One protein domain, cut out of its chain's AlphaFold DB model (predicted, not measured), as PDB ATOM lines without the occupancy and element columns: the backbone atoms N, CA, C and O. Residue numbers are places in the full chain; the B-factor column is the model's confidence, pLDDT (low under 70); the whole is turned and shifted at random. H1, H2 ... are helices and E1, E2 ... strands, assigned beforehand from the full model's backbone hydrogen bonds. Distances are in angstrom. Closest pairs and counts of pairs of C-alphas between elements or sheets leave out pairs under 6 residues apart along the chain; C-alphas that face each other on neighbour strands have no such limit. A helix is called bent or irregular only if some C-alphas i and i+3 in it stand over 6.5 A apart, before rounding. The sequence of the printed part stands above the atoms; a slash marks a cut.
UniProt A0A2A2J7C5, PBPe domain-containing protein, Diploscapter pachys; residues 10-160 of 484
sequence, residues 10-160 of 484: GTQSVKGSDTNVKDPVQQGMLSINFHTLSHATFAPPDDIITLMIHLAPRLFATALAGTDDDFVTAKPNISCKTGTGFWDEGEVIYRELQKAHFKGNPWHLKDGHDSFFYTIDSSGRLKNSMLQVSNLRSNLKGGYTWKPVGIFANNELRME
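This is residues 10 to 160 of the 484 residues of the protein "PBPe domain-containing protein" of Diploscapter pachys (UniProt A0A2A2J7C5). An elongated, loosely built two-lobed shape: at one end is a strongly twisted, four-stranded antiparallel sheet, order E1 E4 E5 E6, with the tiny helix H1 over its E1 edge, and at the other end the long bent helix H2 and the helix H3 meet at a slant. The small strand pair E2 and E3 lies between, with E2 beside the first arm of H2, and residues 65 to 70, of which 65 belongs to H2, and residues 79 to 84 stick out. The printed part has 151 residues, with four named helices and six named strands in the order H1 E1 H2 H3 E2 H4 E3 E4 E5 E6. The class is mixed, helices and strands, with 73 of the 151 residues in named elements, under half. The whole is loose, with a radius of gyration of the C-alphas of 20.9 A, and spans 71 by 39 by 24 A.

In the sheet, E1 is residues 30 to 34, 13.5 A long; E4 is 131 to 138, 22.7 A; E5 is 144 to 153, 26.7 A; and E6 is 156 to 159, ending at C-alpha 159 (32.304, -25.625, 30.828). H1 is residues 12 to 15, beginning at C-alpha 12 (38.264, -9.017, 28.158). H2, residues 45 to 65, was assigned as one helix by its hydrogen bonds but is bent, with C-alphas 54 and 57 6.6 A apart; its arms are H2a, residues 45 to 54, 14.6 A, and H2b, residues 57 to 65, 12.2 A. H3 is residues 90 to 99, 14.6 A. E2 is residues 101 to 103, E3 is 117 to 119, and H4 is 106 to 110, irregular, with C-alphas 107 and 110 7.7 A apart.

E4, E5 and E6 form a meander, each strand the antiparallel neighbour of the one before, through the hairpins E4 and E5, and E5 and E6. N 133 and O 150 are 2.8 A apart, and N 151 and O 158 2.8 A. E1 is antiparallel to E4, with N 31 and O 134 at 2.8 A. H1 is on this sheet at a height of 8.3 A, only just over E1, with 3 C-alphas falling on it; the closest C-alphas are those of Gln 12 and Asn 33, 4.7 A. E2 and E3 are antiparallel, with N 118 and O 102 at 2.9 A. The closest C-alphas of H2a and E2 are those of Leu 51 and Phe 102, 5.5 A. H2a and H2b stand at a shallow tilt of 31 degrees. H2b and H3 only just touch, with 3 pairs of C-alphas within 8 A, the closest those of Leu 59 and Ile 93, 7.1 A; they run opposite ways at a steep tilt of 57 degrees. H4 is apart from H2a and H3. Every O i to N i+4 pair is within hydrogen-bond range in H2a, H2b and H3; H4 has 0 of 1, with 1 of 2 O i to N i+3 pairs, and H1 is too short for an i+4 pair.

The C-alphas of Asp 69 and Gly 142, the two farthest apart, are 71.1 A apart. The printed part has no cut. The links H1 to E1, H2 to H3 and E3 to E4 are long. The mean pLDDT of the printed part is 71.5, with 55 residues under 70, among them 35 to 48 and 103 to 116.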
ATOM      1  N   GLY A  10      32.409  -9.993  33.386       84.25
ATOM      2  CA  GLY A  10      33.240  -9.010  32.704       84.25
ATOM      3  C   GLY A  10      33.603  -9.440  31.285       84.25
ATOM      4  O   GLY A  10      33.644 -10.626  30.953       84.25
ATOM      5  N   THR A  11      33.923  -8.467  30.440       83.69
ATOM      6  CA  THR A  11      34.554  -8.708  29.136       83.69
ATOM      7  C   THR A  11      36.081  -8.730  29.278       83.69
ATOM      8  O   THR A  11      36.623  -8.475  30.358       83.69
ATOM      9  N   GLN A  12      36.797  -9.000  28.185       76.44
ATOM     10  CA  GLN A  12      38.264  -9.017  28.158       76.44
ATOM     11  C   GLN A  12      38.923  -7.739  28.696       76.44
ATOM     12  O   GLN A  12      39.978  -7.804  29.324       76.44
ATOM     13  N   SER A  13      38.275  -6.582  28.539       73.75
ATOM     14  CA  SER A  13      38.761  -5.302  29.068       73.75
ATOM     15  C   SER A  13      38.874  -5.284  30.596       73.75
ATOM     16  O   SER A  13      39.731  -4.588  31.129       73.75
ATOM     17  N   VAL A  14      38.044  -6.063  31.300       74.12
ATOM     18  CA  VAL A  14      38.053  -6.169  32.772       74.12
ATOM     19  C   VAL A  14      39.192  -7.063  33.265       74.12
ATOM     20  O   VAL A  14      39.739  -6.834  34.340       74.12
ATOM     21  N   LYS A  15      39.570  -8.078  32.478       71.44
ATOM     22  CA  LYS A  15      40.697  -8.968  32.789       71.44
ATOM     23  C   LYS A  15      42.045  -8.251  32.648       71.44
ATOM     24  O   LYS A  15      42.938  -8.505  33.448       71.44
ATOM     25  N   GLY A  16      42.166  -7.341  31.678       65.81
ATOM     26  CA  GLY A  16      43.389  -6.574  31.426       65.81
ATOM     27  C   GLY A  16      44.563  -7.424  30.920       65.81
ATOM     28  O   GLY A  16      44.396  -8.584  30.542       65.81
ATOM     29  N   SER A  17      45.762  -6.829  30.896       58.66
ATOM     30  CA  SER A  17      47.019  -7.492  30.520       58.66
ATOM     31  C   SER A  17      47.757  -8.106  31.706       58.66
ATOM     32  O   SER A  17      48.708  -8.838  31.493       58.66
ATOM     33  N   ASP A  18      47.379  -7.820  32.949       56.00
ATOM     34  CA  ASP A  18      48.107  -8.317  34.115       56.00
ATOM     35  C   ASP A  18      47.465  -9.618  34.608       56.00
ATOM     36  O   ASP A  18      46.280  -9.673  34.929       56.00
ATOM     37  N   THR A  19      48.254 -10.689  34.729       58.28
ATOM     38  CA  THR A  19      47.822 -11.932  35.405       58.28
ATOM     39  C   THR A  19      47.463 -11.710  36.877       58.28
ATOM     40  O   THR A  19      46.851 -12.585  37.491       58.28
ATOM     41  N   ASN A  20      47.835 -10.550  37.430       59.38
ATOM     42  CA  ASN A  20      47.505 -10.107  38.774       59.38
ATOM     43  C   ASN A  20      46.391  -9.063  38.715       59.38
ATOM     44  O   ASN A  20      46.558  -7.972  38.170       59.38
ATOM     45  N   VAL A  21      45.261  -9.406  39.316       65.75
ATOM     46  CA  VAL A  21      44.084  -8.546  39.355       65.75
ATOM     47  C   VAL A  21      44.261  -7.483  40.439       65.75
ATOM     48  O   VAL A  21      44.577  -7.821  41.578       65.75
ATOM     49  N   LYS A  22      44.087  -6.202  40.091       63.91
ATOM     50  CA  LYS A  22      44.109  -5.086  41.054       63.91
ATOM     51  C   LYS A  22      42.731  -4.933  41.699       63.91
ATOM     52  O   LYS A  22      41.724  -4.956  40.996       63.91
ATOM     53  N   ASP A  23      42.694  -4.765  43.018       64.94
ATOM     54  CA  ASP A  23      41.456  -4.513  43.762       64.94
ATOM     55  C   ASP A  23      40.774  -3.209  43.302       64.94
ATOM     56  O   ASP A  23      41.473  -2.252  42.951       64.94
ATOM     57  N   PRO A  24      39.428  -3.127  43.315       68.62
ATOM     58  CA  PRO A  24      38.480  -4.048  43.950       68.62
ATOM     59  C   PRO A  24      37.893  -5.095  42.988       68.62
ATOM     60  O   PRO A  24      37.150  -4.755  42.066       68.62
ATOM     61  N   VAL A  25      38.139  -6.382  43.253       76.00
ATOM     62  CA  VAL A  25      37.531  -7.499  42.507       76.00
ATOM     63  C   VAL A  25      36.853  -8.515  43.415       76.00
ATOM     64  O   VAL A  25      37.208  -8.680  44.579       76.00
ATOM     65  N   GLN A  26      35.835  -9.189  42.880       83.06
ATOM     66  CA  GLN A  26      35.035 -10.164  43.613       83.06
ATOM     67  C   GLN A  26      35.396 -11.590  43.191       83.06
ATOM     68  O   GLN A  26      35.395 -11.912  42.002       83.06
ATOM     69  N   GLN A  27      35.645 -12.467  44.166       84.81
ATOM     70  CA  GLN A  27      35.827 -13.897  43.912       84.81
ATOM     71  C   GLN A  27      34.590 -14.496  43.222       84.81
ATOM     72  O   GLN A  27      33.455 -14.161  43.565       84.81
ATOM     73  N   GLY A  28      34.808 -15.394  42.260       86.06
ATOM     74  CA  GLY A  28      33.740 -16.024  41.482       86.06
ATOM     75  C   GLY A  28      33.199 -15.164  40.337       86.06
ATOM     76  O   GLY A  28      32.212 -15.533  39.705       86.06
ATOM     77  N   MET A  29      33.843 -14.029  40.042       88.06
ATOM     78  CA  MET A  29      33.595 -13.260  38.823       88.06
ATOM     79  C   MET A  29      33.968 -14.081  37.582       88.06
ATOM     80  O   MET A  29      34.994 -14.766  37.556       88.06
ATOM     81  N   LEU A  30      33.141 -13.988  36.541       89.12
ATOM     82  CA  LEU A  30      33.394 -14.600  35.240       89.12
ATOM     83  C   LEU A  30      33.916 -13.553  34.259       89.12
ATOM     84  O   LEU A  30      33.517 -12.394  34.301       89.12
ATOM     85  N   SER A  31      34.805 -13.960  33.362       87.19
ATOM     86  CA  SER A  31      35.326 -13.122  32.287       87.19
ATOM     87  C   SER A  31      35.288 -13.878  30.970       87.19
ATOM     88  O   SER A  31      35.764 -15.010  30.887       87.19
ATOM     89  N   ILE A  32      34.736 -13.239  29.942       87.38
ATOM     90  CA  ILE A  32      34.696 -13.768  28.579       87.38
ATOM     91  C   ILE A  32      35.803 -13.091  27.773       87.38
ATOM     92  O   ILE A  32      35.828 -11.864  27.650       87.38
ATOM     93  N   ASN A  33      36.716 -13.899  27.236       78.69
ATOM     94  CA  ASN A  33      37.908 -13.444  26.527       78.69
ATOM     95  C   ASN A  33      37.985 -14.064  25.137       78.69
ATOM     96  O   ASN A  33      37.559 -15.201  24.951       78.69
ATOM     97  N   PHE A  34      38.591 -13.366  24.181       74.94
ATOM     98  CA  PHE A  34      39.068 -14.036  22.974       74.94
ATOM     99  C   PHE A  34      40.239 -14.961  23.326       74.94
ATOM    100  O   PHE A  34      40.990 -14.698  24.269       74.94
ATOM    101  N   HIS A  35      40.386 -16.057  22.583       65.25
ATOM    102  CA  HIS A  35      41.494 -16.993  22.754       65.25
ATOM    103  C   HIS A  35      42.810 -16.370  22.246       65.25
ATOM    104  O   HIS A  35      43.242 -16.632  21.127       65.25
ATOM    105  N   THR A  36      43.442 -15.502  23.041       58.69
ATOM    106  CA  THR A  36      44.727 -14.867  22.705       58.69
ATOM    107  C   THR A  36      45.860 -15.478  23.533       58.69
ATOM    108  O   THR A  36      45.791 -15.535  24.759       58.69
ATOM    109  N   LEU A  37      46.927 -15.937  22.867       50.50
ATOM    110  CA  LEU A  37      48.076 -16.612  23.498       50.50
ATOM    111  C   LEU A  37      49.062 -15.672  24.211       50.50
ATOM    112  O   LEU A  37      50.061 -16.123  24.767       50.50
ATOM    113  N   SER A  38      48.816 -14.370  24.234       44.28
ATOM    114  CA  SER A  38      49.675 -13.432  24.941       44.28
ATOM    115  C   SER A  38      48.869 -12.242  25.433       44.28
ATOM    116  O   SER A  38      47.762 -11.977  24.969       44.28
ATOM    117  N   HIS A  39      49.440 -11.538  26.403       47.00
ATOM    118  CA  HIS A  39      48.935 -10.360  27.110       47.00
ATOM    119  C   HIS A  39      48.560  -9.147  26.226       47.00
ATOM    120  O   HIS A  39      48.424  -8.033  26.730       47.00
ATOM    121  N   ALA A  40      48.414  -9.332  24.916       46.62
ATOM    122  CA  ALA A  40      48.064  -8.303  23.964       46.62
ATOM    123  C   ALA A  40      46.550  -8.278  23.712       46.62
ATOM    124  O   ALA A  40      45.906  -9.291  23.455       46.62
ATOM    125  N   THR A  41      45.999  -7.071  23.693       47.69
ATOM    126  CA  THR A  41      44.672  -6.714  23.171       47.69
ATOM    127  C   THR A  41      44.534  -6.908  21.652       47.69
ATOM    128  O   THR A  41      43.506  -6.549  21.082       47.69
ATOM    129  N   PHE A  42      45.549  -7.472  20.992       50.69
ATOM    130  CA  PHE A  42      45.634  -7.665  19.547       50.69
ATOM    131  C   PHE A  42      45.872  -9.139  19.214       50.69
ATOM    132  O   PHE A  42      46.487  -9.866  19.997       50.69
ATOM    133  N   ALA A  43      45.395  -9.570  18.043       55.53
ATOM    134  CA  ALA A  43      45.684 -10.903  17.522       55.53
ATOM    135  C   ALA A  43      47.209 -11.117  17.440       55.53
ATOM    136  O   ALA A  43      47.930 -10.175  17.084       55.53
ATOM    137  N   PRO A  44      47.723 -12.315  17.775       60.44
ATOM    138  CA  PRO A  44      49.145 -12.586  17.661       60.44
ATOM    139  C   PRO A  44      49.606 -12.357  16.208       60.44
ATOM    140  O   PRO A  44      48.869 -12.701  15.278       60.44
ATOM    141  N   PRO A  45      50.809 -11.788  15.987       61.53
ATOM    142  CA  PRO A  45      51.333 -11.503  14.646       61.53
ATOM    143  C   PRO A  45      51.254 -12.708  13.698       61.53
ATOM    144  O   PRO A  45      51.003 -12.549  12.505       61.53
ATOM    145  N   ASP A  46      51.394 -13.910  14.250       62.78
ATOM    146  CA  ASP A  46      51.361 -15.186  13.537       62.78
ATOM    147  C   ASP A  46      50.023 -15.463  12.818       62.78
ATOM    148  O   ASP A  46      50.015 -15.990  11.701       62.78
ATOM    149  N   ASP A  47      48.885 -15.065  13.403       64.81
ATOM    150  CA  ASP A  47      47.561 -15.249  12.781       64.81
ATOM    151  C   ASP A  47      47.381 -14.307  11.580       64.81
ATOM    152  O   ASP A  47      46.851 -14.691  10.535       64.81
ATOM    153  N   ILE A  48      47.883 -13.074  11.705       69.94
ATOM    154  CA  ILE A  48      47.839 -12.060  10.644       69.94
ATOM    155  C   ILE A  48      48.740 -12.469   9.474       69.94
ATOM    156  O   ILE A  48      48.357 -12.316   8.313       69.94
ATOM    157  N   ILE A  49      49.921 -13.027   9.755       74.25
ATOM    158  CA  ILE A  49      50.835 -13.535   8.724       74.25
ATOM    159  C   ILE A  49      50.165 -14.656   7.922       74.25
ATOM    160  O   ILE A  49      50.215 -14.647   6.692       74.25
ATOM    161  N   THR A  50      49.481 -15.581   8.596       72.62
ATOM    162  CA  THR A  50      48.763 -16.684   7.940       72.62
ATOM    163  C   THR A  50      47.636 -16.168   7.040       72.62
ATOM    164  O   THR A  50      47.504 -16.617   5.899       72.62
ATOM    165  N   LEU A  51      46.874 -15.164   7.493       75.50
ATOM    166  CA  LEU A  51      45.894 -14.466   6.657       75.50
ATOM    167  C   LEU A  51      46.547 -13.863   5.402       75.50
ATOM    168  O   LEU A  51      46.049 -14.077   4.298       75.50
ATOM    169  N   MET A  52      47.673 -13.159   5.545       77.75
ATOM    170  CA  MET A  52      48.367 -12.537   4.409       77.75
ATOM    171  C   MET A  52      48.902 -13.567   3.406       77.75
ATOM    172  O   MET A  52      48.779 -13.365   2.198       77.75
ATOM    173  N   ILE A  53      49.429 -14.698   3.885       79.94
ATOM    174  CA  ILE A  53      49.889 -15.807   3.035       79.94
ATOM    175  C   ILE A  53      48.725 -16.407   2.235       79.94
ATOM    176  O   ILE A  53      48.884 -16.695   1.052       79.94
ATOM    177  N   HIS A  54      47.547 -16.567   2.845       75.19
ATOM    178  CA  HIS A  54      46.359 -17.075   2.149       75.19
ATOM    179  C   HIS A  54      45.732 -16.056   1.189       75.19
ATOM    180  O   HIS A  54      45.133 -16.445   0.182       75.19
ATOM    181  N   LEU A  55      45.858 -14.763   1.488       79.06
ATOM    182  CA  LEU A  55      45.334 -13.678   0.665       79.06
ATOM    183  C   LEU A  55      46.178 -13.449  -0.595       79.06
ATOM    184  O   LEU A  55      45.619 -13.225  -1.668       79.06
ATOM    185  N   ALA A  56      47.509 -13.524  -0.484       79.88
ATOM    186  CA  ALA A  56      48.421 -13.158  -1.567       79.88
ATOM    187  C   ALA A  56      48.122 -13.882  -2.901       79.88
ATOM    188  O   ALA A  56      47.956 -13.189  -3.905       79.88
ATOM    189  N   PRO A  57      47.937 -15.219  -2.962       81.75
ATOM    190  CA  PRO A  57      47.608 -15.913  -4.209       81.75
ATOM    191  C   PRO A  57      46.282 -15.464  -4.832       81.75
ATOM    192  O   PRO A  57      46.153 -15.461  -6.053       81.75
ATOM    193  N   ARG A  58      45.297 -15.074  -4.012       76.44
ATOM    194  CA  ARG A  58      43.995 -14.597  -4.499       76.44
ATOM    195  C   ARG A  58      44.098 -13.208  -5.104       76.44
ATOM    196  O   ARG A  58      43.531 -12.986  -6.162       76.44
ATOM    197  N   LEU A  59      44.874 -12.322  -4.479       75.81
ATOM    198  CA  LEU A  59      45.182 -11.005  -5.039       75.81
ATOM    199  C   LEU A  59      45.970 -11.112  -6.348       75.81
ATOM    200  O   LEU A  59      45.695 -10.383  -7.295       75.81
ATOM    201  N   PHE A  60      46.918 -12.050  -6.433       75.88
ATOM    202  CA  PHE A  60      47.608 -12.331  -7.694       75.88
ATOM    203  C   PHE A  60      46.649 -12.874  -8.760       75.88
ATOM    204  O   PHE A  60      46.721 -12.458  -9.912       75.88
ATOM    205  N   ALA A  61      45.727 -13.766  -8.391       74.88
ATOM    206  CA  ALA A  61      44.739 -14.306  -9.320       74.88
ATOM    207  C   ALA A  61      43.744 -13.243  -9.816       74.88
ATOM    208  O   ALA A  61      43.431 -13.228 -11.003       74.88
ATOM    209  N   THR A  62      43.269 -12.336  -8.955       71.44
ATOM    210  CA  THR A  62      42.388 -11.236  -9.380       71.44
ATOM    211  C   THR A  62      43.109 -10.231 -10.269       71.44
ATOM    212  O   THR A  62      42.523  -9.784 -11.250       71.44
ATOM    213  N   ALA A  63      44.383  -9.940  -9.996       67.56
ATOM    214  CA  ALA A  63      45.206  -9.106 -10.870       67.56
ATOM    215  C   ALA A  63      45.423  -9.736 -12.261       67.56
ATOM    216  O   ALA A  63      45.479  -9.017 -13.250       67.56
ATOM    217  N   LEU A  64      45.509 -11.071 -12.352       68.44
ATOM    218  CA  LEU A  64      45.645 -11.806 -13.621       68.44
ATOM    219  C   LEU A  64      44.317 -11.984 -14.377       68.44
ATOM    220  O   LEU A  64      44.332 -12.207 -15.584       68.44
ATOM    221  N   ALA A  65      43.180 -11.930 -13.677       67.25
ATOM    222  CA  ALA A  65      41.845 -12.097 -14.255       67.25
ATOM    223  C   ALA A  65      41.234 -10.788 -14.793       67.25
ATOM    224  O   ALA A  65      40.190 -10.837 -15.442       67.25
ATOM    225  N   GLY A  66      41.859  -9.636 -14.524       60.84
ATOM    226  CA  GLY A  66      41.482  -8.351 -15.112       60.84
ATOM    227  C   GLY A  66      41.737  -8.350 -16.618       60.84
ATOM    228  O   GLY A  66      42.856  -8.143 -17.068       60.84
ATOM    229  N   THR A  67      40.696  -8.624 -17.398       52.62
ATOM    230  CA  THR A  67      40.673  -8.456 -18.853       52.62
ATOM    231  C   THR A  67      40.365  -7.002 -19.192       52.62
ATOM    232  O   THR A  67      39.198  -6.623 -19.201       52.62
ATOM    233  N   ASP A  68      41.413  -6.207 -19.369       49.59
ATOM    234  CA  ASP A  68      41.581  -5.062 -20.283       49.59
ATOM    235  C   ASP A  68      42.872  -4.334 -19.851       49.59
ATOM    236  O   ASP A  68      43.250  -4.425 -18.688       49.59
ATOM    237  N   ASP A  69      43.573  -3.697 -20.794       51.69
ATOM    238  CA  ASP A  69      44.986  -3.235 -20.817       51.69
ATOM    239  C   ASP A  69      45.599  -2.469 -19.603       51.69
ATOM    240  O   ASP A  69      46.741  -2.013 -19.689       51.69
ATOM    241  N   ASP A  70      44.939  -2.369 -18.449       52.22
ATOM    242  CA  ASP A  70      45.485  -1.774 -17.227       52.22
ATOM    243  C   ASP A  70      45.935  -2.853 -16.226       52.22
ATOM    244  O   ASP A  70      45.141  -3.507 -15.548       52.22
ATOM    245  N   PHE A  71      47.254  -3.016 -16.073       55.25
ATOM    246  CA  PHE A  71      47.824  -3.754 -14.944       55.25
ATOM    247  C   PHE A  71      47.306  -3.150 -13.630       55.25
ATOM    248  O   PHE A  71      47.718  -2.056 -13.242       55.25
ATOM    249  N   VAL A  72      46.448  -3.877 -12.908       56.84
ATOM    250  CA  VAL A  72      45.989  -3.472 -11.573       56.84
ATOM    251  C   VAL A  72      47.196  -3.434 -10.635       56.84
ATOM    252  O   VAL A  72      47.676  -4.457 -10.140       56.84
ATOM    253  N   THR A  73      47.735  -2.239 -10.403       60.84
ATOM    254  CA  THR A  73      48.838  -2.057  -9.464       60.84
ATOM    255  C   THR A  73      48.278  -2.044  -8.046       60.84
ATOM    256  O   THR A  73      47.629  -1.099  -7.621       60.84
ATOM    257  N   ALA A  74      48.588  -3.072  -7.250       62.69
ATOM    258  CA  ALA A  74      48.239  -3.125  -5.822       62.69
ATOM    259  C   ALA A  74      49.028  -2.113  -4.957       62.69
ATOM    260  O   ALA A  74      49.110  -2.248  -3.735       62.69
ATOM    261  N   LYS A  75      49.656  -1.113  -5.587       70.12
ATOM    262  CA  LYS A  75      50.416  -0.062  -4.922       70.12
ATOM    263  C   LYS A  75      49.478   1.121  -4.668       70.12
ATOM    264  O   LYS A  75      49.024   1.727  -5.634       70.12
ATOM    265  N   PRO A  76      49.237   1.513  -3.407       69.75
ATOM    266  CA  PRO A  76      48.417   2.682  -3.126       69.75
ATOM    267  C   PRO A  76      49.112   3.947  -3.647       69.75
ATOM    268  O   PRO A  76      50.274   4.204  -3.319       69.75
ATOM    269  N   ASN A  77      48.400   4.765  -4.426       69.88
ATOM    270  CA  ASN A  77      48.872   6.081  -4.882       69.88
ATOM    271  C   ASN A  77      48.541   7.201  -3.869       69.88
ATOM    272  O   ASN A  77      48.253   8.339  -4.232       69.88
ATOM    273  N   ILE A  78      48.539   6.860  -2.578       73.62
ATOM    274  CA  ILE A  78      48.195   7.774  -1.488       73.62
ATOM    275  C   ILE A  78      49.475   8.181  -0.768       73.62
ATOM    276  O   ILE A  78      50.266   7.336  -0.349       73.62
ATOM    277  N   SER A  79      49.654   9.484  -0.557       75.81
ATOM    278  CA  SER A  79      50.654  10.003   0.374       75.81
ATOM    279  C   SER A  79      49.998  10.936   1.390       75.81
ATOM    280  O   SER A  79      49.029  11.623   1.078       75.81
ATOM    281  N   CYS A  80      50.558  11.026   2.601       74.12
ATOM    282  CA  CYS A  80      50.042  11.919   3.650       74.12
ATOM    283  C   CYS A  80      50.149  13.422   3.309       74.12
ATOM    284  O   CYS A  80      49.713  14.247   4.107       74.12
ATOM    285  N   LYS A  81      50.771  13.794   2.179       73.50
ATOM    286  CA  LYS A  81      50.986  15.190   1.759       73.50
ATOM    287  C   LYS A  81      50.250  15.554   0.469       73.50
ATOM    288  O   LYS A  81      49.824  16.694   0.329       73.50
ATOM    289  N   THR A  82      50.107  14.610  -0.458       67.12
ATOM    290  CA  THR A  82      49.451  14.801  -1.759       67.12
ATOM    291  C   THR A  82      48.791  13.505  -2.230       67.12
ATOM    292  O   THR A  82      49.407  12.438  -2.194       67.12
ATOM    293  N   GLY A  83      47.549  13.609  -2.697       64.94
ATOM    294  CA  GLY A  83      46.769  12.503  -3.252       64.94
ATOM    295  C   GLY A  83      45.272  12.698  -3.022       64.94
ATOM    296  O   GLY A  83      44.862  13.447  -2.134       64.94
ATOM    297  N   THR A  84      44.450  12.019  -3.817       63.19
ATOM    298  CA  THR A  84      43.054  11.760  -3.466       63.19
ATOM    299  C   THR A  84      43.080  10.823  -2.260       63.19
ATOM    300  O   THR A  84      43.740   9.790  -2.291       63.19
ATOM    301  N   GLY A  85      42.442  11.189  -1.146       71.44
ATOM    302  CA  GLY A  85      42.473  10.414   0.108       71.44
ATOM    303  C   GLY A  85      41.767   9.050   0.048       71.44
ATOM    304  O   GLY A  85      41.373   8.525   1.084       71.44
ATOM    305  N   PHE A  86      41.565   8.505  -1.149       71.38
ATOM    306  CA  PHE A  86      40.835   7.285  -1.436       71.38
ATOM    307  C   PHE A  86      41.639   6.430  -2.419       71.38
ATOM    308  O   PHE A  86      42.262   6.961  -3.337       71.38
ATOM    309  N   TRP A  87      41.654   5.119  -2.176       77.62
ATOM    310  CA  TRP A  87      42.343   4.136  -3.005       77.62
ATOM    311  C   TRP A  87      41.295   3.262  -3.681       77.62
ATOM    312  O   TRP A  87      40.708   2.403  -3.020       77.62
ATOM    313  N   ASP A  88      41.066   3.494  -4.972       73.81
ATOM    314  CA  ASP A  88      40.013   2.824  -5.740       73.81
ATOM    315  C   ASP A  88      40.215   1.295  -5.767       73.81
ATOM    316  O   ASP A  88      39.279   0.528  -5.529       73.81
ATOM    317  N   GLU A  89      41.456   0.817  -5.912       76.06
ATOM    318  CA  GLU A  89      41.772  -0.619  -5.877       76.06
ATOM    319  C   GLU A  89      41.725  -1.214  -4.456       76.06
ATOM    320  O   GLU A  89      41.671  -2.437  -4.282       76.06
ATOM    321  N   GLY A  90      41.692  -0.368  -3.420       77.38
ATOM    322  CA  GLY A  90      41.548  -0.792  -2.029       77.38
ATOM    323  C   GLY A  90      40.227  -1.522  -1.770       77.38
ATOM    324  O   GLY A  90      40.182  -2.449  -0.956       77.38
ATOM    325  N   GLU A  91      39.163  -1.177  -2.502       79.19
ATOM    326  CA  GLU A  91      37.871  -1.863  -2.399       79.19
ATOM    327  C   GLU A  91      37.946  -3.309  -2.914       79.19
ATOM    328  O   GLU A  91      37.362  -4.220  -2.321       79.19
ATOM    329  N   VAL A  92      38.716  -3.552  -3.979       77.81
ATOM    330  CA  VAL A  92      38.921  -4.897  -4.538       77.81
ATOM    331  C   VAL A  92      39.639  -5.786  -3.523       77.81
ATOM    332  O   VAL A  92      39.215  -6.915  -3.270       77.81
ATOM    333  N   ILE A  93      40.675  -5.251  -2.872       78.94
ATOM    334  CA  ILE A  93      41.413  -5.956  -1.816       78.94
ATOM    335  C   ILE A  93      40.502  -6.254  -0.625       78.94
ATOM    336  O   ILE A  93      40.525  -7.363  -0.093       78.94
ATOM    337  N   TYR A  94      39.663  -5.296  -0.227       82.81
ATOM    338  CA  TYR A  94      38.713  -5.479   0.865       82.81
ATOM    339  C   TYR A  94      37.683  -6.581   0.563       82.81
ATOM    340  O   TYR A  94      37.430  -7.435   1.415       82.81
ATOM    341  N   ARG A  95      37.146  -6.641  -0.661       82.62
ATOM    342  CA  ARG A  95      36.223  -7.713  -1.082       82.62
ATOM    343  C   ARG A  95      36.893  -9.088  -1.104       82.62
ATOM    344  O   ARG A  95      36.271 -10.075  -0.713       82.62
ATOM    345  N   GLU A  96      38.149  -9.179  -1.532       80.25
ATOM    346  CA  GLU A  96      38.887 -10.450  -1.519       80.25
ATOM    347  C   GLU A  96      39.279 -10.894  -0.105       80.25
ATOM    348  O   GLU A  96      39.224 -12.088   0.203       80.25
ATOM    349  N   LEU A  97      39.562  -9.944   0.791       79.88
ATOM    350  CA  LEU A  97      39.717 -10.195   2.225       79.88
ATOM    351  C   LEU A  97      38.438 -10.775   2.838       79.88
ATOM    352  O   LEU A  97      38.516 -11.754   3.572       79.88
ATOM    353  N   GLN A  98      37.262 -10.239   2.504       82.25
ATOM    354  CA  GLN A  98      35.982 -10.764   3.003       82.25
ATOM    355  C   GLN A  98      35.716 -12.210   2.561       82.25
ATOM    356  O   GLN A  98      35.102 -12.984   3.292       82.25
ATOM    357  N   LYS A  99      36.208 -12.608   1.381       80.06
ATOM    358  CA  LYS A  99      36.106 -13.989   0.885       80.06
ATOM    359  C   LYS A  99      37.188 -14.907   1.454       80.06
ATOM    360  O   LYS A  99      37.126 -16.124   1.230       80.06
ATOM    361  N   ALA A 100      38.222 -14.371   2.101       75.62
ATOM    362  CA  ALA A 100      39.344 -15.151   2.604       75.62
ATOM    363  C   ALA A 100      38.910 -16.046   3.772       75.62
ATOM    364  O   ALA A 100      38.143 -15.654   4.646       75.62
ATOM    365  N   HIS A 101      39.416 -17.277   3.762       77.56
ATOM    366  CA  HIS A 101      39.275 -18.230   4.854       77.56
ATOM    367  C   HIS A 101      40.692 -18.605   5.254       77.56
ATOM    368  O   HIS A 101      41.472 -19.024   4.395       77.56
ATOM    369  N   PHE A 102      41.039 -18.429   6.521       74.19
ATOM    370  CA  PHE A 102      42.381 -18.727   7.003       74.19
ATOM    371  C   PHE A 102      42.307 -19.615   8.236       74.19
ATOM    372  O   PHE A 102      41.421 -19.474   9.085       74.19
ATOM    373  N   LYS A 103      43.222 -20.583   8.286       68.31
ATOM    374  CA  LYS A 103      43.382 -21.473   9.431       68.31
ATOM    375  C   LYS A 103      44.032 -20.675  10.565       68.31
ATOM    376  O   LYS A 103      44.968 -19.920  10.310       68.31
ATOM    377  N   GLY A 104      43.524 -20.823  11.788       62.69
ATOM    378  CA  GLY A 104      44.179 -20.248  12.967       62.69
ATOM    379  C   GLY A 104      45.542 -20.886  13.260       62.69
ATOM    380  O   GLY A 104      45.860 -21.949  12.723       62.69
ATOM    381  N   ASN A 105      46.345 -20.224  14.097       57.75
ATOM    382  CA  ASN A 105      47.727 -20.591  14.415       57.75
ATOM    383  C   ASN A 105      47.959 -22.114  14.651       57.75
ATOM    384  O   ASN A 105      47.296 -22.718  15.496       57.75
ATOM    385  N   PRO A 106      48.953 -22.747  13.990       49.50
ATOM    386  CA  PRO A 106      49.323 -24.151  14.218       49.50
ATOM    387  C   PRO A 106      49.835 -24.485  15.632       49.50
ATOM    388  O   PRO A 106      49.833 -25.651  16.022       49.50
ATOM    389  N   TRP A 107      50.290 -23.508  16.428       49.72
ATOM    390  CA  TRP A 107      50.860 -23.764  17.764       49.72
ATOM    391  C   TRP A 107      49.824 -24.168  18.833       49.72
ATOM    392  O   TRP A 107      50.201 -24.515  19.953       49.72
ATOM    393  N   HIS A 108      48.535 -24.232  18.477       53.31
ATOM    394  CA  HIS A 108      47.449 -24.801  19.292       53.31
ATOM    395  C   HIS A 108      47.447 -26.344  19.354       53.31
ATOM    396  O   HIS A 108      46.488 -26.950  19.834       53.31
ATOM    397  N   LEU A 109      48.530 -27.004  18.918       42.50
ATOM    398  CA  LEU A 109      48.676 -28.468  18.864       42.50
ATOM    399  C   LEU A 109      48.384 -29.196  20.196       42.50
ATOM    400  O   LEU A 109      48.068 -30.383  20.187       42.50
ATOM    401  N   LYS A 110      48.497 -28.507  21.341       46.72
ATOM    402  CA  LYS A 110      48.229 -29.075  22.675       46.72
ATOM    403  C   LYS A 110      46.747 -29.095  23.064       46.72
ATOM    404  O   LYS A 110      46.398 -29.852  23.964       46.72
ATOM    405  N   ASP A 111      45.896 -28.341  22.369       50.66
ATOM    406  CA  ASP A 111      44.476 -28.184  22.708       50.66
ATOM    407  C   ASP A 111      43.563 -29.110  21.876       50.66
ATOM    408  O   ASP A 111      42.351 -29.108  22.051       50.66
ATOM    409  N   GLY A 112      44.116 -29.928  20.965       49.91
ATOM    410  CA  GLY A 112      43.344 -30.899  20.169       49.91
ATOM    411  C   GLY A 112      42.394 -30.275  19.135       49.91
ATOM    412  O   GLY A 112      41.512 -30.952  18.605       49.91
ATOM    413  N   HIS A 113      42.559 -28.985  18.836       53.19
ATOM    414  CA  HIS A 113      41.647 -28.200  18.004       53.19
ATOM    415  C   HIS A 113      42.340 -27.706  16.729       53.19
ATOM    416  O   HIS A 113      42.595 -26.523  16.539       53.19
ATOM    417  N   ASP A 114      42.636 -28.647  15.835       49.94
ATOM    418  CA  ASP A 114      43.424 -28.437  14.611       49.94
ATOM    419  C   ASP A 114      42.591 -27.925  13.404       49.94
ATOM    420  O   ASP A 114      43.037 -27.961  12.255       49.94
ATOM    421  N   SER A 115      41.347 -27.482  13.632       55.94
ATOM    422  CA  SER A 115      40.328 -27.320  12.577       55.94
ATOM    423  C   SER A 115      39.528 -26.010  12.606       55.94
ATOM    424  O   SER A 115      38.527 -25.900  11.895       55.94
ATOM    425  N   PHE A 116      39.939 -24.997  13.380       64.38
ATOM    426  CA  PHE A 116      39.227 -23.715  13.383       64.38
ATOM    427  C   PHE A 116      39.641 -22.821  12.204       64.38
ATOM    428  O   PHE A 116      40.813 -22.467  12.046       64.38
ATOM    429  N   PHE A 117      38.655 -22.439  11.392       70.94
ATOM    430  CA  PHE A 117      38.815 -21.497  10.287       70.94
ATOM    431  C   PHE A 117      38.145 -20.173  10.633       70.94
ATOM    432  O   PHE A 117      36.949 -20.121  10.935       70.94
ATOM    433  N   TYR A 118      38.908 -19.092  10.527       74.94
ATOM    434  CA  TYR A 118      38.363 -17.751  10.616       74.94
ATOM    435  C   TYR A 118      37.647 -17.407   9.309       74.94
ATOM    436  O   TYR A 118      38.179 -17.596   8.213       74.94
ATOM    437  N   THR A 119      36.423 -16.908   9.446       77.69
ATOM    438  CA  THR A 119      35.596 -16.417   8.340       77.69
ATOM    439  C   THR A 119      35.143 -15.006   8.651       77.69
ATOM    440  O   THR A 119      34.876 -14.677   9.810       77.69
ATOM    441  N   ILE A 120      35.083 -14.168   7.621       80.44
ATOM    442  CA  ILE A 120      34.735 -12.757   7.742       80.44
ATOM    443  C   ILE A 120      33.328 -12.557   7.169       80.44
ATOM    444  O   ILE A 120      32.971 -13.114   6.134       80.44
ATOM    445  N   ASP A 121      32.505 -11.813   7.892       80.19
ATOM    446  CA  ASP A 121      31.165 -11.409   7.489       80.19
ATOM    447  C   ASP A 121      31.214 -10.247   6.476       80.19
ATOM    448  O   ASP A 121      32.223  -9.549   6.364       80.19
ATOM    449  N   SER A 122      30.110  -9.964   5.778       79.44
ATOM    450  CA  SER A 122      30.018  -8.847   4.818       79.44
ATOM    451  C   SER A 122      30.266  -7.469   5.448       79.44
ATOM    452  O   SER A 122      30.495  -6.492   4.742       79.44
ATOM    453  N   SER A 123      30.226  -7.387   6.781       80.69
ATOM    454  CA  SER A 123      30.563  -6.208   7.585       80.69
ATOM    455  C   SER A 123      32.057  -6.083   7.941       80.69
ATOM    456  O   SER A 123      32.452  -5.130   8.613       80.69
ATOM    457  N   GLY A 124      32.901  -7.041   7.536       75.06
ATOM    458  CA  GLY A 124      34.329  -7.073   7.874       75.06
ATOM    459  C   GLY A 124      34.641  -7.598   9.281       75.06
ATOM    460  O   GLY A 124      35.754  -7.413   9.771       75.06
ATOM    461  N   ARG A 125      33.676  -8.234   9.956       78.56
ATOM    462  CA  ARG A 125      33.833  -8.821  11.301       78.56
ATOM    463  C   ARG A 125      34.017 -10.333  11.235       78.56
ATOM    464  O   ARG A 125      33.555 -10.964  10.298       78.56
ATOM    465  N   LEU A 126      34.641 -10.932  12.248       74.50
ATOM    466  CA  LEU A 126      34.730 -12.394  12.345       74.50
ATOM    467  C   LEU A 126      33.339 -12.996  12.591       74.50
ATOM    468  O   LEU A 126      32.670 -12.628  13.554       74.50
ATOM    469  N   LYS A 127      32.916 -13.925  11.728       74.06
ATOM    470  CA  LYS A 127      31.609 -14.597  11.800       74.06
ATOM    471  C   LYS A 127      31.556 -15.624  12.930       74.06
ATOM    472  O   LYS A 127      30.571 -15.693  13.657       74.06
ATOM    473  N   ASN A 128      32.638 -16.383  13.093       71.88
ATOM    474  CA  ASN A 128      32.815 -17.323  14.190       71.88
ATOM    475  C   ASN A 128      34.003 -16.862  15.033       71.88
ATOM    476  O   ASN A 128      35.106 -16.688  14.514       71.88
ATOM    477  N   SER A 129      33.781 -16.691  16.332       70.81
ATOM    478  CA  SER A 129      34.835 -16.384  17.295       70.81
ATOM    479  C   SER A 129      34.860 -17.439  18.385       70.81
ATOM    480  O   SER A 129      33.833 -17.717  19.005       70.81
ATOM    481  N   MET A 130      36.041 -17.990  18.639       74.50
ATOM    482  CA  MET A 130      36.277 -18.832  19.801       74.50
ATOM    483  C   MET A 130      36.449 -17.941  21.031       74.50
ATOM    484  O   MET A 130      37.333 -17.078  21.065       74.50
ATOM    485  N   LEU A 131      35.596 -18.137  22.033       80.44
ATOM    486  CA  LEU A 131      35.656 -17.400  23.291       80.44
ATOM    487  C   LEU A 131      36.069 -18.339  24.417       80.44
ATOM    488  O   LEU A 131      35.581 -19.456  24.532       80.44
ATOM    489  N   GLN A 132      36.952 -17.863  25.278       82.44
ATOM    490  CA  GLN A 132      37.381 -18.544  26.482       82.44
ATOM    491  C   GLN A 132      36.721 -17.892  27.696       82.44
ATOM    492  O   GLN A 132      36.877 -16.693  27.947       82.44
ATOM    493  N   VAL A 133      36.017 -18.697  28.483       87.88
ATOM    494  CA  VAL A 133      35.441 -18.286  29.759       87.88
ATOM    495  C   VAL A 133      36.467 -18.544  30.855       87.88
ATOM    496  O   VAL A 133      37.004 -19.642  30.991       87.88
ATOM    497  N   SER A 134      36.778 -17.516  31.636       87.25
ATOM    498  CA  SER A 134      37.673 -17.584  32.790       87.25
ATOM    499  C   SER A 134      36.913 -17.248  34.070       87.25
ATOM    500  O   SER A 134      36.076 -16.352  34.079       87.25
ATOM    501  N   ASN A 135      37.228 -17.934  35.161       89.81
ATOM    502  CA  ASN A 135      36.673 -17.704  36.489       89.81
ATOM    503  C   ASN A 135      37.773 -17.203  37.432       89.81
ATOM    504  O   ASN A 135      38.903 -17.700  37.403       89.81
ATOM    505  N   LEU A 136      37.454 -16.194  38.242       88.06
ATOM    506  CA  LEU A 136      38.395 -15.600  39.185       88.06
ATOM    507  C   LEU A 136      38.423 -16.395  40.497       88.06
ATOM    508  O   LEU A 136      37.461 -16.354  41.269       88.06
ATOM    509  N   ARG A 137      39.545 -17.073  40.768       87.00
ATOM    510  CA  ARG A 137      39.724 -17.938  41.946       87.00
ATOM    511  C   ARG A 137      40.789 -17.401  42.896       87.00
ATOM    512  O   ARG A 137      41.717 -16.708  42.486       87.00
ATOM    513  N   SER A 138      40.669 -17.745  44.177       82.50
ATOM    514  CA  SER A 138      41.695 -17.433  45.178       82.50
ATOM    515  C   SER A 138      42.899 -18.367  45.025       82.50
ATOM    516  O   SER A 138      42.758 -19.582  44.900       82.50
ATOM    517  N   ASN A 139      44.102 -17.808  45.078       79.38
ATOM    518  CA  ASN A 139      45.365 -18.533  45.125       79.38
ATOM    519  C   ASN A 139      45.711 -18.901  46.582       79.38
ATOM    520  O   ASN A 139      45.338 -18.193  47.517       79.38
ATOM    521  N   LEU A 140      46.494 -19.966  46.775       73.31
ATOM    522  CA  LEU A 140      47.001 -20.427  48.078       73.31
ATOM    523  C   LEU A 140      47.871 -19.371  48.790       73.31
ATOM    524  O   LEU A 140      48.017 -19.411  50.004       73.31
ATOM    525  N   LYS A 141      48.429 -18.414  48.035       73.44
ATOM    526  CA  LYS A 141      49.253 -17.298  48.536       73.44
ATOM    527  C   LYS A 141      48.456 -16.026  48.890       73.44
ATOM    528  O   LYS A 141      49.071 -14.999  49.145       73.44
ATOM    529  N   GLY A 142      47.118 -16.074  48.879       68.69
ATOM    530  CA  GLY A 142      46.263 -14.955  49.306       68.69
ATOM    531  C   GLY A 142      45.970 -13.875  48.253       68.69
ATOM    532  O   GLY A 142      45.555 -12.784  48.622       68.69
ATOM    533  N   GLY A 143      46.169 -14.157  46.959       76.88
ATOM    534  CA  GLY A 143      45.794 -13.263  45.846       76.88
ATOM    535  C   GLY A 143      44.803 -13.918  44.878       76.88
ATOM    536  O   GLY A 143      44.590 -15.123  44.958       76.88
ATOM    537  N   TYR A 144      44.218 -13.162  43.947       82.06
ATOM    538  CA  TYR A 144      43.277 -13.697  42.953       82.06
ATOM    539  C   TYR A 144      43.951 -13.988  41.611       82.06
ATOM    540  O   TYR A 144      44.742 -13.182  41.123       82.06
ATOM    541  N   THR A 145      43.619 -15.125  40.997       83.69
ATOM    542  CA  THR A 145      44.100 -15.499  39.662       83.69
ATOM    543  C   THR A 145      42.955 -15.962  38.766       83.69
ATOM    544  O   THR A 145      42.044 -16.680  39.185       83.69
ATOM    545  N   TRP A 146      42.997 -15.538  37.505       83.00
ATOM    546  CA  TRP A 146      42.066 -16.002  36.481       83.00
ATOM    547  C   TRP A 146      42.424 -17.424  36.060       83.00
ATOM    548  O   TRP A 146      43.542 -17.668  35.604       83.00
ATOM    549  N   LYS A 147      41.471 -18.354  36.168       85.00
ATOM    550  CA  LYS A 147      41.603 -19.709  35.620       85.00
ATOM    551  C   LYS A 147      40.613 -19.924  34.479       85.00
ATOM    552  O   LYS A 147      39.457 -19.527  34.626       85.00
ATOM    553  N   PRO A 148      41.024 -20.530  33.356       83.88
ATOM    554  CA  PRO A 148      40.088 -20.909  32.307       83.88
ATOM    555  C   PRO A 148      39.156 -22.007  32.829       83.88
ATOM    556  O   PRO A 148      39.610 -22.924  33.503       83.88
ATOM    557  N   VAL A 149      37.858 -21.867  32.565       87.75
ATOM    558  CA  VAL A 149      36.812 -22.812  32.995       87.75
ATOM    559  C   VAL A 149      35.885 -23.210  31.861       87.75
ATOM    560  O   VAL A 149      35.035 -24.061  32.050       87.75
ATOM    561  N   GLY A 150      35.994 -22.599  30.688       86.25
ATOM    562  CA  GLY A 150      35.146 -22.987  29.578       86.25
ATOM    563  C   GLY A 150      35.584 -22.400  28.258       86.25
ATOM    564  O   GLY A 150      36.375 -21.455  28.196       86.25
ATOM    565  N   ILE A 151      35.052 -22.984  27.198       83.75
ATOM    566  CA  ILE A 151      35.299 -22.603  25.816       83.75
ATOM    567  C   ILE A 151      33.952 -22.582  25.101       83.75
ATOM    568  O   ILE A 151      33.175 -23.534  25.176       83.75
ATOM    569  N   PHE A 152      33.687 -21.486  24.403       82.25
ATOM    570  CA  PHE A 152      32.565 -21.331  23.498       82.25
ATOM    571  C   PHE A 152      33.082 -21.313  22.064       82.25
ATOM    572  O   PHE A 152      33.838 -20.417  21.677       82.25
ATOM    573  N   ALA A 153      32.684 -22.309  21.279       76.25
ATOM    574  CA  ALA A 153      33.034 -22.428  19.871       76.25
ATOM    575  C   ALA A 153      31.874 -23.078  19.110       76.25
ATOM    576  O   ALA A 153      31.222 -23.976  19.629       76.25
ATOM    577  N   ASN A 154      31.617 -22.642  17.873       71.75
ATOM    578  CA  ASN A 154      30.589 -23.229  16.999       71.75
ATOM    579  C   ASN A 154      29.189 -23.328  17.644       71.75
ATOM    580  O   ASN A 154      28.501 -24.331  17.476       71.75
ATOM    581  N   ASN A 155      28.770 -22.294  18.385       75.31
ATOM    582  CA  ASN A 155      27.526 -22.272  19.169       75.31
ATOM    583  C   ASN A 155      27.416 -23.337  20.278       75.31
ATOM    584  O   ASN A 155      26.350 -23.486  20.873       75.31
ATOM    585  N   GLU A 156      28.501 -24.031  20.614       79.94
ATOM    586  CA  GLU A 156      28.557 -24.983  21.718       79.94
ATOM    587  C   GLU A 156      29.405 -24.400  22.859       79.94
ATOM    588  O   GLU A 156      30.529 -23.934  22.651       79.94
ATOM    589  N   LEU A 157      28.855 -24.409  24.075       83.88
ATOM    590  CA  LEU A 157      29.556 -24.004  25.289       83.88
ATOM    591  C   LEU A 157      29.974 -25.248  26.068       83.88
ATOM    592  O   LEU A 157      29.125 -25.995  26.548       83.88
ATOM    593  N   ARG A 158      31.281 -25.429  26.250       83.75
ATOM    594  CA  ARG A 158      31.848 -26.456  27.128       83.75
ATOM    595  C   ARG A 158      32.399 -25.785  28.371       83.75
ATOM    596  O   ARG A 158      33.209 -24.870  28.255       83.75
ATOM    597  N   MET A 159      31.939 -26.211  29.539       83.69
ATOM    598  CA  MET A 159      32.304 -25.625  30.828       83.69
ATOM    599  C   MET A 159      32.735 -26.725  31.799       83.69
ATOM    600  O   MET A 159      32.100 -27.774  31.883       83.69
ATOM    601  N   GLU A 160      33.808 -26.455  32.525       85.81
ATOM    602  CA  GLU A 160      34.239 -27.144  33.733       85.81
ATOM    603  C   GLU A 160      33.585 -26.500  34.967       85.81
ATOM    604  O   GLU A 160      32.883 -25.487  34.873       85.81
TER     605      GLU A 160